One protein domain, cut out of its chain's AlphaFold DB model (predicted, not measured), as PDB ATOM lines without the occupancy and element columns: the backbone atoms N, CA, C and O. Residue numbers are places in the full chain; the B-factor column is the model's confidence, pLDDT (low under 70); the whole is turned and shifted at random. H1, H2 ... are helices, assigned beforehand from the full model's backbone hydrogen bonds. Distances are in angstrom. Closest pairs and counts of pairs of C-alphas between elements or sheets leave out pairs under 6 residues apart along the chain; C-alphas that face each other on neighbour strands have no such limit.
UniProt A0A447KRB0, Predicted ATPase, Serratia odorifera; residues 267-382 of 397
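AT A GLANCE: This is residues 267 to 382 of the 397 residues of the protein "Predicted ATPase" of Serratia odorifera (UniProt A0A447KRB0). A long helical hairpin, H2 side by side with H1, makes the length of the domain, with the short helix H3 set steeply at the end of H2 away from the turn between H1 and H2. After H3, a 35-residue stretch with no named element, residues 348 to 382, folds back beside part of the hairpin and then returns toward the H3 end. The printed part has 116 residues, with three named helices in the order H1, H2, H3 and no named strand; the class is all helix. The whole is loose, with a radius of gyration of the C-alphas of 17.1 A, and only just a rod, spanning 57 by 28 by 19 A.

HOW THE PARTS SIT: H2, residues 301 to 331, is the longest helix and touches H1, residues 267 to 296, as a helical hairpin. Their closest C-alphas, those of Ala 307 and Ala 290, are 5.5 A apart. The two run opposite ways at a shallow tilt of 9 degrees. H2 also touches H3, residues 335 to 347, with residues 330 to 331 alone; H3 touches H2 with residues 337 to 341 alone. The closest C-alphas here, those of Ile 330 and Arg 338, are 6.3 A apart. These two run opposite ways at a steep tilt of 51 degrees. H1 and H3 are apart. In H1, H2 and H3 every O i to N i+4 pair is within hydrogen-bond range.

IN THESE COORDINATES: H2, residues 301 to 331, measures 45.1 A from first to last C-alpha and begins at C-alpha 301 (104.073, 64.828, 111.619). H1, residues 267 to 296, measures 42.8 A and begins at C-alpha 267 (99.512, 106.544, 90.363). H3, residues 335 to 347, measures 18.2 A and ends at C-alpha 347 (120.716, 105.817, 101.568).

THE WHOLE: The two C-alphas farthest apart, those of Gly 298 and Gln 381, are 58.3 A from each other. The printed part has no cut, and the links H1 to H2 and H2 to H3 are tight. The mean pLDDT of the printed part is 87.1; residues 366 to 367 and 370 to 381 are under 70.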
ATOM      1  N   LYS A 267     100.152 107.813  90.750       97.75
ATOM      2  CA  LYS A 267      99.512 106.544  90.363       97.75
ATOM      3  C   LYS A 267     100.462 105.367  90.531       97.75
ATOM      4  O   LYS A 267     100.056 104.292  90.966       97.75
ATOM      5  N   ARG A 268     101.728 105.557  90.172       97.56
ATOM      6  CA  ARG A 268     102.750 104.519  90.294       97.56
ATOM      7  C   ARG A 268     103.201 104.322  91.732       97.56
ATOM      8  O   ARG A 268     103.396 103.179  92.133       97.56
ATOM      9  N   ALA A 269     103.327 105.397  92.509       97.50
ATOM     10  CA  ALA A 269     103.575 105.310  93.945       97.50
ATOM     11  C   ALA A 269     102.463 104.510  94.646       97.50
ATOM     12  O   ALA A 269     102.766 103.609  95.427       97.50
ATOM     13  N   GLN A 270     101.198 104.748  94.282       98.12
ATOM     14  CA  GLN A 270     100.065 103.960  94.768       98.12
ATOM     15  C   GLN A 270     100.148 102.494  94.318       98.12
ATOM     16  O   GLN A 270      99.987 101.599  95.138       98.12
ATOM     17  N   ALA A 271     100.504 102.220  93.059       97.94
ATOM     18  CA  ALA A 271     100.670 100.848  92.573       97.94
ATOM     19  C   ALA A 271     101.773 100.060  93.317       97.94
ATOM     20  O   ALA A 271     101.673  98.839  93.458       97.94
ATOM     21  N   LEU A 272     102.825 100.733  93.808       96.88
ATOM     22  CA  LEU A 272     103.835 100.106  94.672       96.88
ATOM     23  C   LEU A 272     103.249  99.706  96.033       96.88
ATOM     24  O   LEU A 272     103.556  98.614  96.519       96.88
ATOM     25  N   ALA A 273     102.409 100.561  96.622       96.81
ATOM     26  CA  ALA A 273     101.713 100.269  97.872       96.81
ATOM     27  C   ALA A 273     100.698  99.127  97.693       96.81
ATOM     28  O   ALA A 273     100.742  98.151  98.441       96.81
ATOM     29  N   ASP A 274      99.890  99.173  96.632       97.69
ATOM     30  CA  ASP A 274      98.915  98.127  96.299       97.69
ATOM     31  C   ASP A 274      99.596  96.761  96.087       97.69
ATOM     32  O   ASP A 274      99.068  95.718  96.474       97.69
ATOM     33  N   CYS A 275     100.803  96.743  95.503       96.62
ATOM     34  CA  CYS A 275     101.605  95.527  95.361       96.62
ATOM     35  C   CYS A 275     102.035  94.951  96.724       96.62
ATOM     36  O   CYS A 275     101.982  93.732  96.924       96.62
ATOM     37  N   ALA A 276     102.432  95.807  97.672       93.94
ATOM     38  CA  ALA A 276     102.768  95.381  99.029       93.94
ATOM     39  C   ALA A 276     101.537  94.816  99.761       93.94
ATOM     40  O   ALA A 276     101.629  93.746 100.370       93.94
ATOM     41  N   ASP A 277     100.381  95.468  99.633       94.69
ATOM     42  CA  ASP A 277      99.119  95.002 100.217       94.69
ATOM     43  C   ASP A 277      98.684  93.654  99.629       94.69
ATOM     44  O   ASP A 277      98.341  92.724 100.368       94.69
ATOM     45  N   ALA A 278      98.771  93.495  98.305       96.62
ATOM     46  CA  ALA A 278      98.479  92.236  97.627       96.62
ATOM     47  C   ALA A 278      99.403  91.100  98.100       96.62
ATOM     48  O   ALA A 278      98.942  89.973  98.312       96.62
ATOM     49  N   TYR A 279     100.691  91.382  98.319       95.31
ATOM     50  CA  TYR A 279     101.630  90.413  98.886       95.31
ATOM     51  C   TYR A 279     101.245  90.000 100.315       95.31
ATOM     52  O   TYR A 279     101.216  88.802 100.608       95.31
ATOM     53  N   GLN A 280     100.886  90.949 101.187       92.25
ATOM     54  CA  GLN A 280     100.456  90.632 102.555       92.25
ATOM     55  C   GLN A 280      99.187  89.771 102.566       92.25
ATOM     56  O   GLN A 280      99.133  88.747 103.255       92.25
ATOM     57  N   GLN A 281      98.193  90.119 101.746       93.38
ATOM     58  CA  GLN A 281      96.976  89.315 101.590       93.38
ATOM     59  C   GLN A 281      97.297  87.909 101.070       93.38
ATOM     60  O   GLN A 281      96.758  86.912 101.563       93.38
ATOM     61  N   ARG A 282      98.212  87.796 100.099       95.38
ATOM     62  CA  ARG A 282      98.616  86.507  99.535       95.38
ATOM     63  C   ARG A 282      99.329  85.628 100.560       95.38
ATOM     64  O   ARG A 282      99.007  84.442 100.653       95.38
ATOM     65  N   LYS A 283     100.238  86.193 101.357       92.88
ATOM     66  CA  LYS A 283     100.901  85.506 102.476       92.88
ATOM     67  C   LYS A 283      99.871  84.928 103.452       92.88
ATOM     68  O   LYS A 283      99.921  83.735 103.746       92.88
ATOM     69  N   GLN A 284      98.894  85.730 103.878       90.88
ATOM     70  CA  GLN A 284      97.838  85.276 104.789       90.88
ATOM     71  C   GLN A 284      97.019  84.113 104.205       90.88
ATOM     72  O   GLN A 284      96.747  83.133 104.903       90.88
ATOM     73  N   GLN A 285      96.663  84.180 102.918       94.69
ATOM     74  CA  GLN A 285      95.951  83.098 102.227       94.69
ATOM     75  C   GLN A 285      96.770  81.804 102.154       94.69
ATOM     76  O   GLN A 285      96.218  80.717 102.331       94.69
ATOM     77  N   LEU A 286      98.077  81.900 101.886       94.75
ATOM     78  CA  LEU A 286      98.966  80.739 101.822       94.75
ATOM     79  C   LEU A 286      99.075  80.044 103.183       94.75
ATOM     80  O   LEU A 286      98.969  78.818 103.243       94.75
ATOM     81  N   ILE A 287      99.204  80.815 104.267       90.50
ATOM     82  CA  ILE A 287      99.238  80.283 105.636       90.50
ATOM     83  C   ILE A 287      97.919  79.570 105.966       90.50
ATOM     84  O   ILE A 287      97.936  78.417 106.391       90.50
ATOM     85  N   LEU A 288      96.772  80.205 105.693       91.44
ATOM     86  CA  LEU A 288      95.447  79.604 105.905       91.44
ATOM     87  C   LEU A 288      95.259  78.294 105.133       91.44
ATOM     88  O   LEU A 288      94.704  77.322 105.650       91.44
ATOM     89  N   ARG A 289      95.733  78.252 103.886       93.75
ATOM     90  CA  ARG A 289      95.685  77.044 103.065       93.75
ATOM     91  C   ARG A 289      96.526  75.924 103.676       93.75
ATOM     92  O   ARG A 289      96.038  74.802 103.766       93.75
ATOM     93  N   ALA A 290      97.751  76.220 104.109       92.06
ATOM     94  CA  ALA A 290      98.626  75.233 104.737       92.06
ATOM     95  C   ALA A 290      98.013  74.674 106.034       92.06
ATOM     96  O   ALA A 290      97.993  73.459 106.224       92.06
ATOM     97  N   GLU A 291      97.433  75.535 106.877       89.94
ATOM     98  CA  GLU A 291      96.702  75.125 108.087       89.94
ATOM     99  C   GLU A 291      95.542  74.168 107.751       89.94
ATOM    100  O   GLU A 291      95.407  73.104 108.361       89.94
ATOM    101  N   SER A 292      94.736  74.505 106.737       90.12
ATOM    102  CA  SER A 292      93.625  73.658 106.287       90.12
ATOM    103  C   SER A 292      94.101  72.308 105.739       90.12
ATOM    104  O   SER A 292      93.463  71.286 105.998       90.12
ATOM    105  N   GLU A 293      95.203  72.277 104.985       90.44
ATOM    106  CA  GLU A 293      95.776  71.038 104.441       90.44
ATOM    107  C   GLU A 293      96.242  70.093 105.562       90.44
ATOM    108  O   GLU A 293      95.970  68.892 105.509       90.44
ATOM    109  N   VAL A 294      96.883  70.631 106.608       91.12
ATOM    110  CA  VAL A 294      97.309  69.856 107.787       91.12
ATOM    111  C   VAL A 294      96.107  69.295 108.545       91.12
ATOM    112  O   VAL A 294      96.105  68.115 108.907       91.12
ATOM    113  N   ALA A 295      95.074  70.114 108.763       87.81
ATOM    114  CA  ALA A 295      93.868  69.700 109.475       87.81
ATOM    115  C   ALA A 295      93.138  68.550 108.756       87.81
ATOM    116  O   ALA A 295      92.744  67.574 109.394       87.81
ATOM    117  N   GLN A 296      93.021  68.618 107.427       89.56
ATOM    118  CA  GLN A 296      92.376  67.577 106.614       89.56
ATOM    119  C   GLN A 296      93.138  66.242 106.622       89.56
ATOM    120  O   GLN A 296      92.529  65.185 106.479       89.56
ATOM    121  N   GLN A 297      94.458  66.271 106.821       87.75
ATOM    122  CA  GLN A 297      95.319  65.081 106.859       87.75
ATOM    123  C   GLN A 297      95.548  64.544 108.283       87.75
ATOM    124  O   GLN A 297      96.484  63.777 108.527       87.75
ATOM    125  N   GLY A 298      94.717  64.961 109.244       85.62
ATOM    126  CA  GLY A 298      94.769  64.483 110.625       85.62
ATOM    127  C   GLY A 298      95.969  64.990 111.429       85.62
ATOM    128  O   GLY A 298      96.309  64.383 112.441       85.62
ATOM    129  N   ALA A 299      96.625  66.069 110.986       86.06
ATOM    130  CA  ALA A 299      97.746  66.713 111.675       86.06
ATOM    131  C   ALA A 299      98.911  65.771 112.052       86.06
ATOM    132  O   ALA A 299      99.583  65.956 113.068       86.06
ATOM    133  N   THR A 300      99.176  64.755 111.227       89.44
ATOM    134  CA  THR A 300     100.343  63.882 111.417       89.44
ATOM    135  C   THR A 300     101.648  64.654 111.194       89.44
ATOM    136  O   THR A 300     101.694  65.609 110.417       89.44
ATOM    137  N   LEU A 301     102.751  64.210 111.812       85.56
ATOM    138  CA  LEU A 301     104.073  64.828 111.619       85.56
ATOM    139  C   LEU A 301     104.467  64.916 110.132       85.56
ATOM    140  O   LEU A 301     105.075  65.893 109.702       85.56
ATOM    141  N   GLN A 302     104.111  63.901 109.343       90.06
ATOM    142  CA  GLN A 302     104.377  63.876 107.907       90.06
ATOM    143  C   GLN A 302     103.539  64.914 107.150       90.06
ATOM    144  O   GLN A 302     104.084  65.615 106.298       90.06
ATOM    145  N   ALA A 303     102.249  65.044 107.478       87.94
ATOM    146  CA  ALA A 303     101.372  66.054 106.888       87.94
ATOM    147  C   ALA A 303     101.858  67.477 107.197       87.94
ATOM    148  O   ALA A 303     101.921  68.310 106.295       87.94
ATOM    149  N   VAL A 304     102.277  67.728 108.444       88.12
ATOM    150  CA  VAL A 304     102.853  69.015 108.866       88.12
ATOM    151  C   VAL A 304     104.105  69.342 108.055       88.12
ATOM    152  O   VAL A 304     104.155  70.395 107.431       88.12
ATOM    153  N   ARG A 305     105.080  68.424 107.983       89.75
ATOM    154  CA  ARG A 305     106.331  68.649 107.231       89.75
ATOM    155  C   ARG A 305     106.087  68.925 105.747       89.75
ATOM    156  O   ARG A 305     106.755  69.767 105.154       89.75
ATOM    157  N   LEU A 306     105.142  68.208 105.137       91.50
ATOM    158  CA  LEU A 306     104.815  68.388 103.724       91.50
ATOM    159  C   LEU A 306     104.129  69.737 103.467       91.50
ATOM    160  O   LEU A 306     104.483  70.425 102.510       91.50
ATOM    161  N   ALA A 307     103.169  70.116 104.313       90.50
ATOM    162  CA  ALA A 307     102.483  71.401 104.218       90.50
ATOM    163  C   ALA A 307     103.440  72.572 104.479       90.50
ATOM    164  O   ALA A 307     103.410  73.553 103.743       90.50
ATOM    165  N   GLU A 308     104.334  72.445 105.461       90.50
ATOM    166  CA  GLU A 308     105.363  73.440 105.770       90.50
ATOM    167  C   GLU A 308     106.327  73.640 104.595       90.50
ATOM    168  O   GLU A 308     106.541  74.772 104.170       90.50
ATOM    169  N   SER A 309     106.844  72.559 104.001       91.31
ATOM    170  CA  SER A 309     107.736  72.655 102.839       91.31
ATOM    171  C   SER A 309     107.067  73.351 101.644       91.31
ATOM    172  O   SER A 309     107.679  74.202 100.996       91.31
ATOM    173  N   ARG A 310     105.789  73.047 101.374       94.12
ATOM    174  CA  ARG A 310     105.014  73.717 100.314       94.12
ATOM    175  C   ARG A 310     104.727  75.175 100.637       94.12
ATOM    176  O   ARG A 310     104.828  76.018  99.751       94.12
ATOM    177  N   LEU A 311     104.367  75.469 101.886       93.31
ATOM    178  CA  LEU A 311     104.146  76.831 102.355       93.31
ATOM    179  C   LEU A 311     105.416  77.659 102.173       93.31
ATOM    180  O   LEU A 311     105.344  78.755 101.627       93.31
ATOM    181  N   GLN A 312     106.571  77.109 102.555       92.38
ATOM    182  CA  GLN A 312     107.852  77.788 102.414       92.38
ATOM    183  C   GLN A 312     108.142  78.156 100.955       92.38
ATOM    184  O   GLN A 312     108.416  79.315 100.650       92.38
ATOM    185  N   GLN A 313     107.994  77.192 100.041       93.25
ATOM    186  CA  GLN A 313     108.174  77.416  98.605       93.25
ATOM    187  C   GLN A 313     107.189  78.451  98.042       93.25
ATOM    188  O   GLN A 313     107.582  79.319  97.264       93.25
ATOM    189  N   ALA A 314     105.914  78.384  98.434       95.06
ATOM    190  CA  ALA A 314     104.887  79.295  97.938       95.06
ATOM    191  C   ALA A 314     105.072  80.731  98.454       95.06
ATOM    192  O   ALA A 314     104.832  81.684  97.711       95.06
ATOM    193  N   LEU A 315     105.500  80.891  99.709       93.38
ATOM    194  CA  LEU A 315     105.825  82.192 100.290       93.38
ATOM    195  C   LEU A 315     107.036  82.817  99.593       93.38
ATOM    196  O   LEU A 315     106.957  83.976  99.192       93.38
ATOM    197  N   GLU A 316     108.102  82.040  99.376       92.12
ATOM    198  CA  GLU A 316     109.287  82.498  98.640       92.12
ATOM    199  C   GLU A 316     108.917  82.931  97.215       92.12
ATOM    200  O   GLU A 316     109.242  84.035  96.782       92.12
ATOM    201  N   GLN A 317     108.143  82.114  96.496       93.12
ATOM    202  CA  GLN A 317     107.681  82.454  95.151       93.12
ATOM    203  C   GLN A 317     106.836  83.737  95.138       93.12
ATOM    204  O   GLN A 317     107.028  84.595  94.275       93.12
ATOM    205  N   SER A 318     105.912  83.888  96.093       94.69
ATOM    206  CA  SER A 318     105.068  85.082  96.203       94.69
ATOM    207  C   SER A 318     105.890  86.337  96.496       94.69
ATOM    208  O   SER A 318     105.579  87.407  95.973       94.69
ATOM    209  N   PHE A 319     106.931  86.211  97.315       92.94
ATOM    210  CA  PHE A 319     107.852  87.292  97.634       92.94
ATOM    211  C   PHE A 319     108.657  87.733  96.402       92.94
ATOM    212  O   PHE A 319     108.682  88.923  96.077       92.94
ATOM    213  N   GLN A 320     109.236  86.787  95.655       90.75
ATOM    214  CA  GLN A 320     109.970  87.094  94.421       90.75
ATOM    215  C   GLN A 320     109.069  87.715  93.343       90.75
ATOM    216  O   GLN A 320     109.481  88.646  92.645       90.75
ATOM    217  N   GLN A 321     107.816  87.258  93.231       92.62
ATOM    218  CA  GLN A 321     106.838  87.840  92.310       92.62
ATOM    219  C   GLN A 321     106.522  89.298  92.666       92.62
ATOM    220  O   GLN A 321     106.559  90.159  91.786       92.62
ATOM    221  N   ALA A 322     106.257  89.589  93.943       93.56
ATOM    222  CA  ALA A 322     105.947  90.944  94.392       93.56
ATOM    223  C   ALA A 322     107.139  91.895  94.191       93.56
ATOM    224  O   ALA A 322     106.977  93.006  93.682       93.56
ATOM    225  N   ARG A 323     108.364  91.436  94.489       90.75
ATOM    226  CA  ARG A 323     109.590  92.186  94.173       90.75
ATOM    227  C   ARG A 323     109.706  92.469  92.674       90.75
ATOM    228  O   ARG A 323     109.956  93.606  92.292       90.75
ATOM    229  N   SER A 324     109.476  91.464  91.825       90.38
ATOM    230  CA  SER A 324     109.568  91.610  90.362       90.38
ATOM    231  C   SER A 324     108.568  92.622  89.819       90.38
ATOM    232  O   SER A 324     108.916  93.451  88.982       90.38
ATOM    233  N   GLN A 325     107.343  92.597  90.339       93.44
ATOM    234  CA  GLN A 325     106.306  93.550  89.971       93.44
ATOM    235  C   GLN A 325     106.689  94.986  90.354       93.44
ATOM    236  O   GLN A 325     106.528  95.894  89.539       93.44
ATOM    237  N   ARG A 326     107.241  95.209  91.558       93.50
ATOM    238  CA  ARG A 326     107.715  96.544  91.964       93.50
ATOM    239  C   ARG A 326     108.878  97.029  91.111       93.50
ATOM    240  O   ARG A 326     108.862  98.184  90.701       93.50
ATOM    241  N   GLU A 327     109.844  96.170  90.792       91.44
ATOM    242  CA  GLU A 327     110.940  96.546  89.889       91.44
ATOM    243  C   GLU A 327     110.418  96.963  88.512       91.44
ATOM    244  O   GLU A 327     110.827  97.999  87.993       91.44
ATOM    245  N   GLN A 328     109.463  96.221  87.944       92.25
ATOM    246  CA  GLN A 328     108.851  96.594  86.671       92.25
ATOM    247  C   GLN A 328     108.167  97.967  86.749       92.25
ATOM    248  O   GLN A 328     108.412  98.826  85.899       92.25
ATOM    249  N   LEU A 329     107.367  98.203  87.796       94.94
ATOM    250  CA  LEU A 329     106.728  99.498  88.020       94.94
ATOM    251  C   LEU A 329     107.765 100.624  88.087       94.94
ATOM    252  O   LEU A 329     107.550 101.676  87.494       94.94
ATOM    253  N   ILE A 330     108.889 100.406  88.766       93.44
ATOM    254  CA  ILE A 330     109.963 101.393  88.904       93.44
ATOM    255  C   ILE A 330     110.637 101.692  87.557       93.44
ATOM    256  O   ILE A 330     110.864 102.862  87.241       93.44
ATOM    257  N   LEU A 331     110.934 100.671  86.749       90.88
ATOM    258  CA  LEU A 331     111.575 100.836  85.436       90.88
ATOM    259  C   LEU A 331     110.749 101.720  84.499       90.88
ATOM    260  O   LEU A 331     111.293 102.602  83.828       90.88
ATOM    261  N   GLU A 332     109.436 101.514  84.511       91.50
ATOM    262  CA  GLU A 332     108.451 102.256  83.723       91.50
ATOM    263  C   GLU A 332     108.198 103.689  84.241       91.50
ATOM    264  O   GLU A 332     107.482 104.455  83.597       91.50
ATOM    265  N   GLY A 333     108.763 104.070  85.393       91.06
ATOM    266  CA  GLY A 333     108.603 105.402  85.980       91.06
ATOM    267  C   GLY A 333     109.338 106.513  85.226       91.06
ATOM    268  O   GLY A 333     110.264 106.282  84.448       91.06
ATOM    269  N   TYR A 334     108.969 107.768  85.476       91.38
ATOM    270  CA  TYR A 334     109.705 108.920  84.943       91.38
ATOM    271  C   TYR A 334     111.116 109.037  85.557       91.38
ATOM    272  O   TYR A 334     111.376 108.477  86.626       91.38
ATOM    273  N   PRO A 335     112.052 109.783  84.932       90.62
ATOM    274  CA  PRO A 335     113.411 109.938  85.459       90.62
ATOM    275  C   PRO A 335     113.483 110.395  86.924       90.62
ATOM    276  O   PRO A 335     114.280 109.844  87.677       90.62
ATOM    277  N   GLY A 336     112.633 111.338  87.351       90.94
ATOM    278  CA  GLY A 336     112.589 111.797  88.745       90.94
ATOM    279  C   GLY A 336     112.106 110.719  89.722       90.94
ATOM    280  O   GLY A 336     112.679 110.563  90.796       90.94
ATOM    281  N   PHE A 337     111.127 109.905  89.315       94.44
ATOM    282  CA  PHE A 337     110.655 108.756  90.096       94.44
ATOM    283  C   PHE A 337     111.779 107.735  90.311       94.44
ATOM    284  O   PHE A 337     112.066 107.331  91.437       94.44
ATOM    285  N   ARG A 338     112.487 107.368  89.234       92.75
ATOM    286  CA  ARG A 338     113.642 106.462  89.321       92.75
ATOM    287  C   ARG A 338     114.782 107.048  90.149       92.75
ATOM    288  O   ARG A 338     115.447 106.295  90.852       92.75
ATOM    289  N   GLN A 339     114.994 108.367  90.108       92.19
ATOM    290  CA  GLN A 339     116.002 109.014  90.945       92.19
ATOM    291  C   GLN A 339     115.662 108.902  92.438       92.19
ATOM    292  O   GLN A 339     116.542 108.558  93.220       92.19
ATOM    293  N   ALA A 340     114.404 109.118  92.837       94.38
ATOM    294  CA  ALA A 340     113.980 108.940  94.230       94.38
ATOM    295  C   ALA A 340     114.207 107.494  94.718       94.38
ATOM    296  O   ALA A 340     114.742 107.290  95.808       94.38
ATOM    297  N   ILE A 341     113.905 106.491  93.879       94.56
ATOM    298  CA  ILE A 341     114.247 105.085  94.161       94.56
ATOM    299  C   ILE A 341     115.757 104.891  94.309       94.56
ATOM    300  O   ILE A 341     116.202 104.262  95.266       94.56
ATOM    301  N   ALA A 342     116.553 105.437  93.391       92.06
ATOM    302  CA  ALA A 342     118.010 105.364  93.442       92.06
ATOM    303  C   ALA A 342     118.579 105.940  94.751       92.06
ATOM    304  O   ALA A 342     119.426 105.305  95.377       92.06
ATOM    305  N   ILE A 343     118.071 107.095  95.194       93.31
ATOM    306  CA  ILE A 343     118.461 107.714  96.467       93.31
ATOM    307  C   ILE A 343     118.111 106.785  97.628       93.31
ATOM    308  O   ILE A 343     118.975 106.504  98.454       93.31
ATOM    309  N   GLY A 344     116.890 106.246  97.675       93.25
ATOM    310  CA  GLY A 344     116.503 105.296  98.719       93.25
ATOM    311  C   GLY A 344     117.361 104.032  98.729       93.25
ATOM    312  O   GLY A 344     117.750 103.570  99.800       93.25
ATOM    313  N   ARG A 345     117.761 103.523  97.558       90.94
ATOM    314  CA  ARG A 345     118.673 102.372  97.462       90.94
ATOM    315  C   ARG A 345     120.075 102.658  97.982       90.94
ATOM    316  O   ARG A 345     120.696 101.788  98.586       90.94
ATOM    317  N   GLN A 346     120.564 103.873  97.757       88.94
ATOM    318  CA  GLN A 346     121.872 104.321  98.223       88.94
ATOM    319  C   GLN A 346     121.861 104.669  99.721       88.94
ATOM    320  O   GLN A 346     122.855 104.446 100.411       88.94
ATOM    321  N   TYR A 347     120.764 105.242 100.224       91.75
ATOM    322  CA  TYR A 347     120.716 105.817 101.568       91.75
ATOM    323  C   TYR A 347     120.125 104.873 102.611       91.75
ATOM    324  O   TYR A 347     120.594 104.907 103.748       91.75
ATOM    325  N   LEU A 348     119.134 104.058 102.246       91.25
ATOM    326  CA  LEU A 348     118.427 103.158 103.160       91.25
ATOM    327  C   LEU A 348     118.941 101.727 103.017       91.25
ATOM    328  O   LEU A 348     119.617 101.223 103.907       91.25
ATOM    329  N   GLN A 349     118.642 101.074 101.896       87.50
ATOM    330  CA  GLN A 349     119.075  99.703 101.629       87.50
ATOM    331  C   GLN A 349     118.971  99.376 100.128       87.50
ATOM    332  O   GLN A 349     118.052  99.878  99.482       87.50
ATOM    333  N   PRO A 350     119.847  98.524  99.550       85.88
ATOM    334  CA  PRO A 350     119.985  98.357  98.091       85.88
ATOM    335  C   PRO A 350     118.733  97.907  97.325       85.88
ATOM    336  O   PRO A 350     118.676  98.022  96.104       85.88
ATOM    337  N   GLN A 351     117.744  97.373  98.028       85.69
ATOM    338  CA  GLN A 351     116.480  96.869  97.506       85.69
ATOM    339  C   GLN A 351     115.279  97.741  97.885       85.69
ATOM    340  O   GLN A 351     114.127  97.314  97.755       85.69
ATOM    341  N   TRP A 352     115.523  98.959  98.370       90.50
ATOM    342  CA  TRP A 352     114.450  99.890  98.668       90.50
ATOM    343  C   TRP A 352     113.649 100.166  97.391       90.50
ATOM    344  O   TRP A 352     114.205 100.427  96.316       90.50
ATOM    345  N   SER A 353     112.330 100.049  97.505       92.06
ATOM    346  CA  SER A 353     111.401 100.103  96.373       92.06
ATOM    347  C   SER A 353     110.154 100.931  96.687       92.06
ATOM    348  O   SER A 353     109.135 100.765  96.020       92.06
ATOM    349  N   GLY A 354     110.221 101.814  97.692       93.38
ATOM    350  CA  GLY A 354     109.101 102.604  98.223       93.38
ATOM    351  C   GLY A 354     108.474 102.005  99.488       93.38
ATOM    352  O   GLY A 354     108.859 100.922  99.937       93.38
ATOM    353  N   LEU A 355     107.465 102.681 100.028       94.31
ATOM    354  CA  LEU A 355     106.687 102.255 101.192       94.31
ATOM    355  C   LEU A 355     105.259 101.820 100.792       94.31
ATOM    356  O   LEU A 355     104.722 102.366  99.829       94.31
ATOM    357  N   PRO A 356     104.622 100.887 101.529       94.12
ATOM    358  CA  PRO A 356     105.198 100.051 102.588       94.12
ATOM    359  C   PRO A 356     106.306  99.128 102.065       94.12
ATOM    360  O   PRO A 356     106.333  98.784 100.881       94.12
ATOM    361  N   GLU A 357     107.240  98.727 102.926       88.75
ATOM    362  CA  GLU A 357     108.284  97.770 102.537       88.75
ATOM    363  C   GLU A 357     107.728  96.341 102.436       88.75
ATOM    364  O   GLU A 357     106.837  95.941 103.188       88.75
ATOM    365  N   ILE A 358     108.272  95.548 101.510       87.19
ATOM    366  CA  ILE A 358     107.979  94.114 101.407       87.19
ATOM    367  C   ILE A 358     109.048  93.356 102.192       87.19
ATOM    368  O   ILE A 358     110.188  93.237 101.747       87.19
ATOM    369  N   ALA A 359     108.662  92.833 103.355       84.19
ATOM    370  CA  ALA A 359     109.522  91.989 104.175       84.19
ATOM    371  C   ALA A 359     109.603  90.556 103.628       84.19
ATOM    372  O   ALA A 359     108.619  90.001 103.115       84.19
ATOM    373  N   HIS A 360     110.777  89.946 103.788       87.19
ATOM    374  CA  HIS A 360     110.978  88.530 103.509       87.19
ATOM    375  C   HIS A 360     110.034  87.682 104.373       87.19
ATOM    376  O   HIS A 360     109.890  87.969 105.561       87.19
ATOM    377  N   PRO A 361     109.408  86.619 103.840       85.25
ATOM    378  CA  PRO A 361     108.437  85.827 104.600       85.25
ATOM    379  C   PRO A 361     109.034  85.092 105.814       85.25
ATOM    380  O   PRO A 361     108.286  84.679 106.698       85.25
ATOM    381  N   PHE A 362     110.361  84.942 105.855       84.06
ATOM    382  CA  PHE A 362     111.123  84.312 106.947       84.06
ATOM    383  C   PHE A 362     112.089  85.274 107.644       84.06
ATOM    384  O   PHE A 362     113.085  84.826 108.200       84.06
ATOM    385  N   ASP A 363     111.853  86.584 107.529       77.31
ATOM    386  CA  ASP A 363     112.651  87.631 108.186       77.31
ATOM    387  C   ASP A 363     114.154  87.601 107.846       77.31
ATOM    388  O   ASP A 363     114.980  88.175 108.556       77.31
ATOM    389  N   ALA A 364     114.522  86.960 106.728       76.44
ATOM    390  CA  ALA A 364     115.884  87.001 106.222       76.44
ATOM    391  C   ALA A 364     116.262  88.465 105.943       76.44
ATOM    392  O   ALA A 364     115.450  89.207 105.374       76.44
ATOM    393  N   PRO A 365     117.472  88.912 106.311       74.62
ATOM    394  CA  PRO A 365     117.918  90.260 106.004       74.62
ATOM    395  C   PRO A 365     118.104  90.430 104.493       74.62
ATOM    396  O   PRO A 365     118.415  89.484 103.773       74.62
ATOM    397  N   VAL A 366     117.975  91.668 104.013       68.00
ATOM    398  CA  VAL A 366     118.063  92.046 102.587       68.00
ATOM    399  C   VAL A 366     119.302  91.471 101.874       68.00
ATOM    400  O   VAL A 366     119.241  91.164 100.685       68.00
ATOM    401  N   GLY A 367     120.425  91.301 102.581       69.12
ATOM    402  CA  GLY A 367     121.667  90.739 102.030       69.12
ATOM    403  C   GLY A 367     121.638  89.231 101.745       69.12
ATOM    404  O   GLY A 367     122.498  88.745 101.017       69.12
ATOM    405  N   GLU A 368     120.661  88.502 102.284       72.94
ATOM    406  CA  GLU A 368     120.521  87.044 102.144       72.94
ATOM    407  C   GLU A 368     119.458  86.640 101.113       72.94
ATOM    408  O   GLU A 368     119.270  85.457 100.831       72.94
ATOM    409  N   TRP A 369     118.753  87.610 100.528       76.31
ATOM    410  CA  TRP A 369     117.710  87.329  99.546       76.31
ATOM    411  C   TRP A 369     118.324  86.867  98.225       76.31
ATOM    412  O   TRP A 369     119.388  87.342  97.818       76.31
ATOM    413  N   GLN A 370     117.610  86.006  97.493       67.12
ATOM    414  CA  GLN A 370     118.012  85.672  96.128       67.12
ATOM    415  C   GLN A 370     118.154  86.946  95.280       67.12
ATOM    416  O   GLN A 370     117.287  87.836  95.286       67.12
ATOM    417  N   GLN A 371     119.283  87.023  94.568       62.88
ATOM    418  CA  GLN A 371     119.606  88.132  93.680       62.88
ATOM    419  C   GLN A 371     118.569  88.195  92.560       62.88
ATOM    420  O   GLN A 371     118.427  87.270  91.763       62.88
ATOM    421  N   MET A 372     117.849  89.309  92.506       57.88
ATOM    422  CA  MET A 372     117.023  89.645  91.353       57.88
ATOM    423  C   MET A 372     117.939  90.080  90.206       57.88
ATOM    424  O   MET A 372     118.979  90.689  90.480       57.88
ATOM    425  N   PRO A 373     117.577  89.824  88.936       53.31
ATOM    426  CA  PRO A 373     118.317  90.379  87.814       53.31
ATOM    427  C   PRO A 373     118.408  91.899  87.989       53.31
ATOM    428  O   PRO A 373     117.386  92.586  88.062       53.31
ATOM    429  N   HIS A 374     119.638  92.402  88.129       53.53
ATOM    430  CA  HIS A 374     119.940  93.812  88.357       53.53
ATOM    431  C   HIS A 374     119.326  94.660  87.240       53.53
ATOM    432  O   HIS A 374     119.902  94.773  86.163       53.53
ATOM    433  N   THR A 375     118.153  95.245  87.465       52.00
ATOM    434  CA  THR A 375     117.481  96.055  86.435       52.00
ATOM    435  C   THR A 375     117.558  97.551  86.705       52.00
ATOM    436  O   THR A 375     117.466  98.334  85.768       52.00
ATOM    437  N   MET A 376     117.915  97.965  87.922       53.69
ATOM    438  CA  MET A 376     118.633  99.226  88.102       53.69
ATOM    439  C   MET A 376     119.940  98.936  88.820       53.69
ATOM    440  O   MET A 376     119.942  98.562  89.994       53.69
ATOM    441  N   ALA A 377     121.052  99.094  88.104       52.34
ATOM    442  CA  ALA A 377     122.343  99.260  88.751       52.34
ATOM    443  C   ALA A 377     122.208 100.361  89.816       52.34
ATOM    444  O   ALA A 377     121.503 101.350  89.589       52.34
ATOM    445  N   LEU A 378     122.880 100.199  90.963       57.62
ATOM    446  CA  LEU A 378     123.150 101.345  91.830       57.62
ATOM    447  C   LEU A 378     123.705 102.447  90.916       57.62
ATOM    448  O   LEU A 378     124.596 102.144  90.113       57.62
ATOM    449  N   PRO A 379     123.130 103.659  90.928       56.03
ATOM    450  CA  PRO A 379     123.555 104.696  90.004       56.03
ATOM    451  C   PRO A 379     125.073 104.865  90.115       56.03
ATOM    452  O   PRO A 379     125.634 104.870  91.208       56.03
ATOM    453  N   SER A 380     125.752 104.964  88.970       52.09
ATOM    454  CA  SER A 380     127.211 105.138  88.902       52.09
ATOM    455  C   SER A 380     127.683 106.484  89.469       52.09
ATOM    456  O   SER A 380     128.883 106.718  89.591       52.09
ATOM    457  N   GLN A 381     126.737 107.366  89.802       64.38
ATOM    458  CA  GLN A 381     126.908 108.704  90.350       64.38
ATOM    459  C   GLN A 381     126.040 108.864  91.605       64.38
ATOM    460  O   GLN A 381     125.035 108.173  91.767       64.38
ATOM    461  N   ASP A 382     126.420 109.794  92.482       82.00
ATOM    462  CA  ASP A 382     125.676 110.115  93.702       82.00
ATOM    463  C   ASP A 382     124.325 110.775  93.353       82.00
ATOM    464  O   ASP A 382     124.229 111.990  93.174       82.00
TER     465      ASP A 382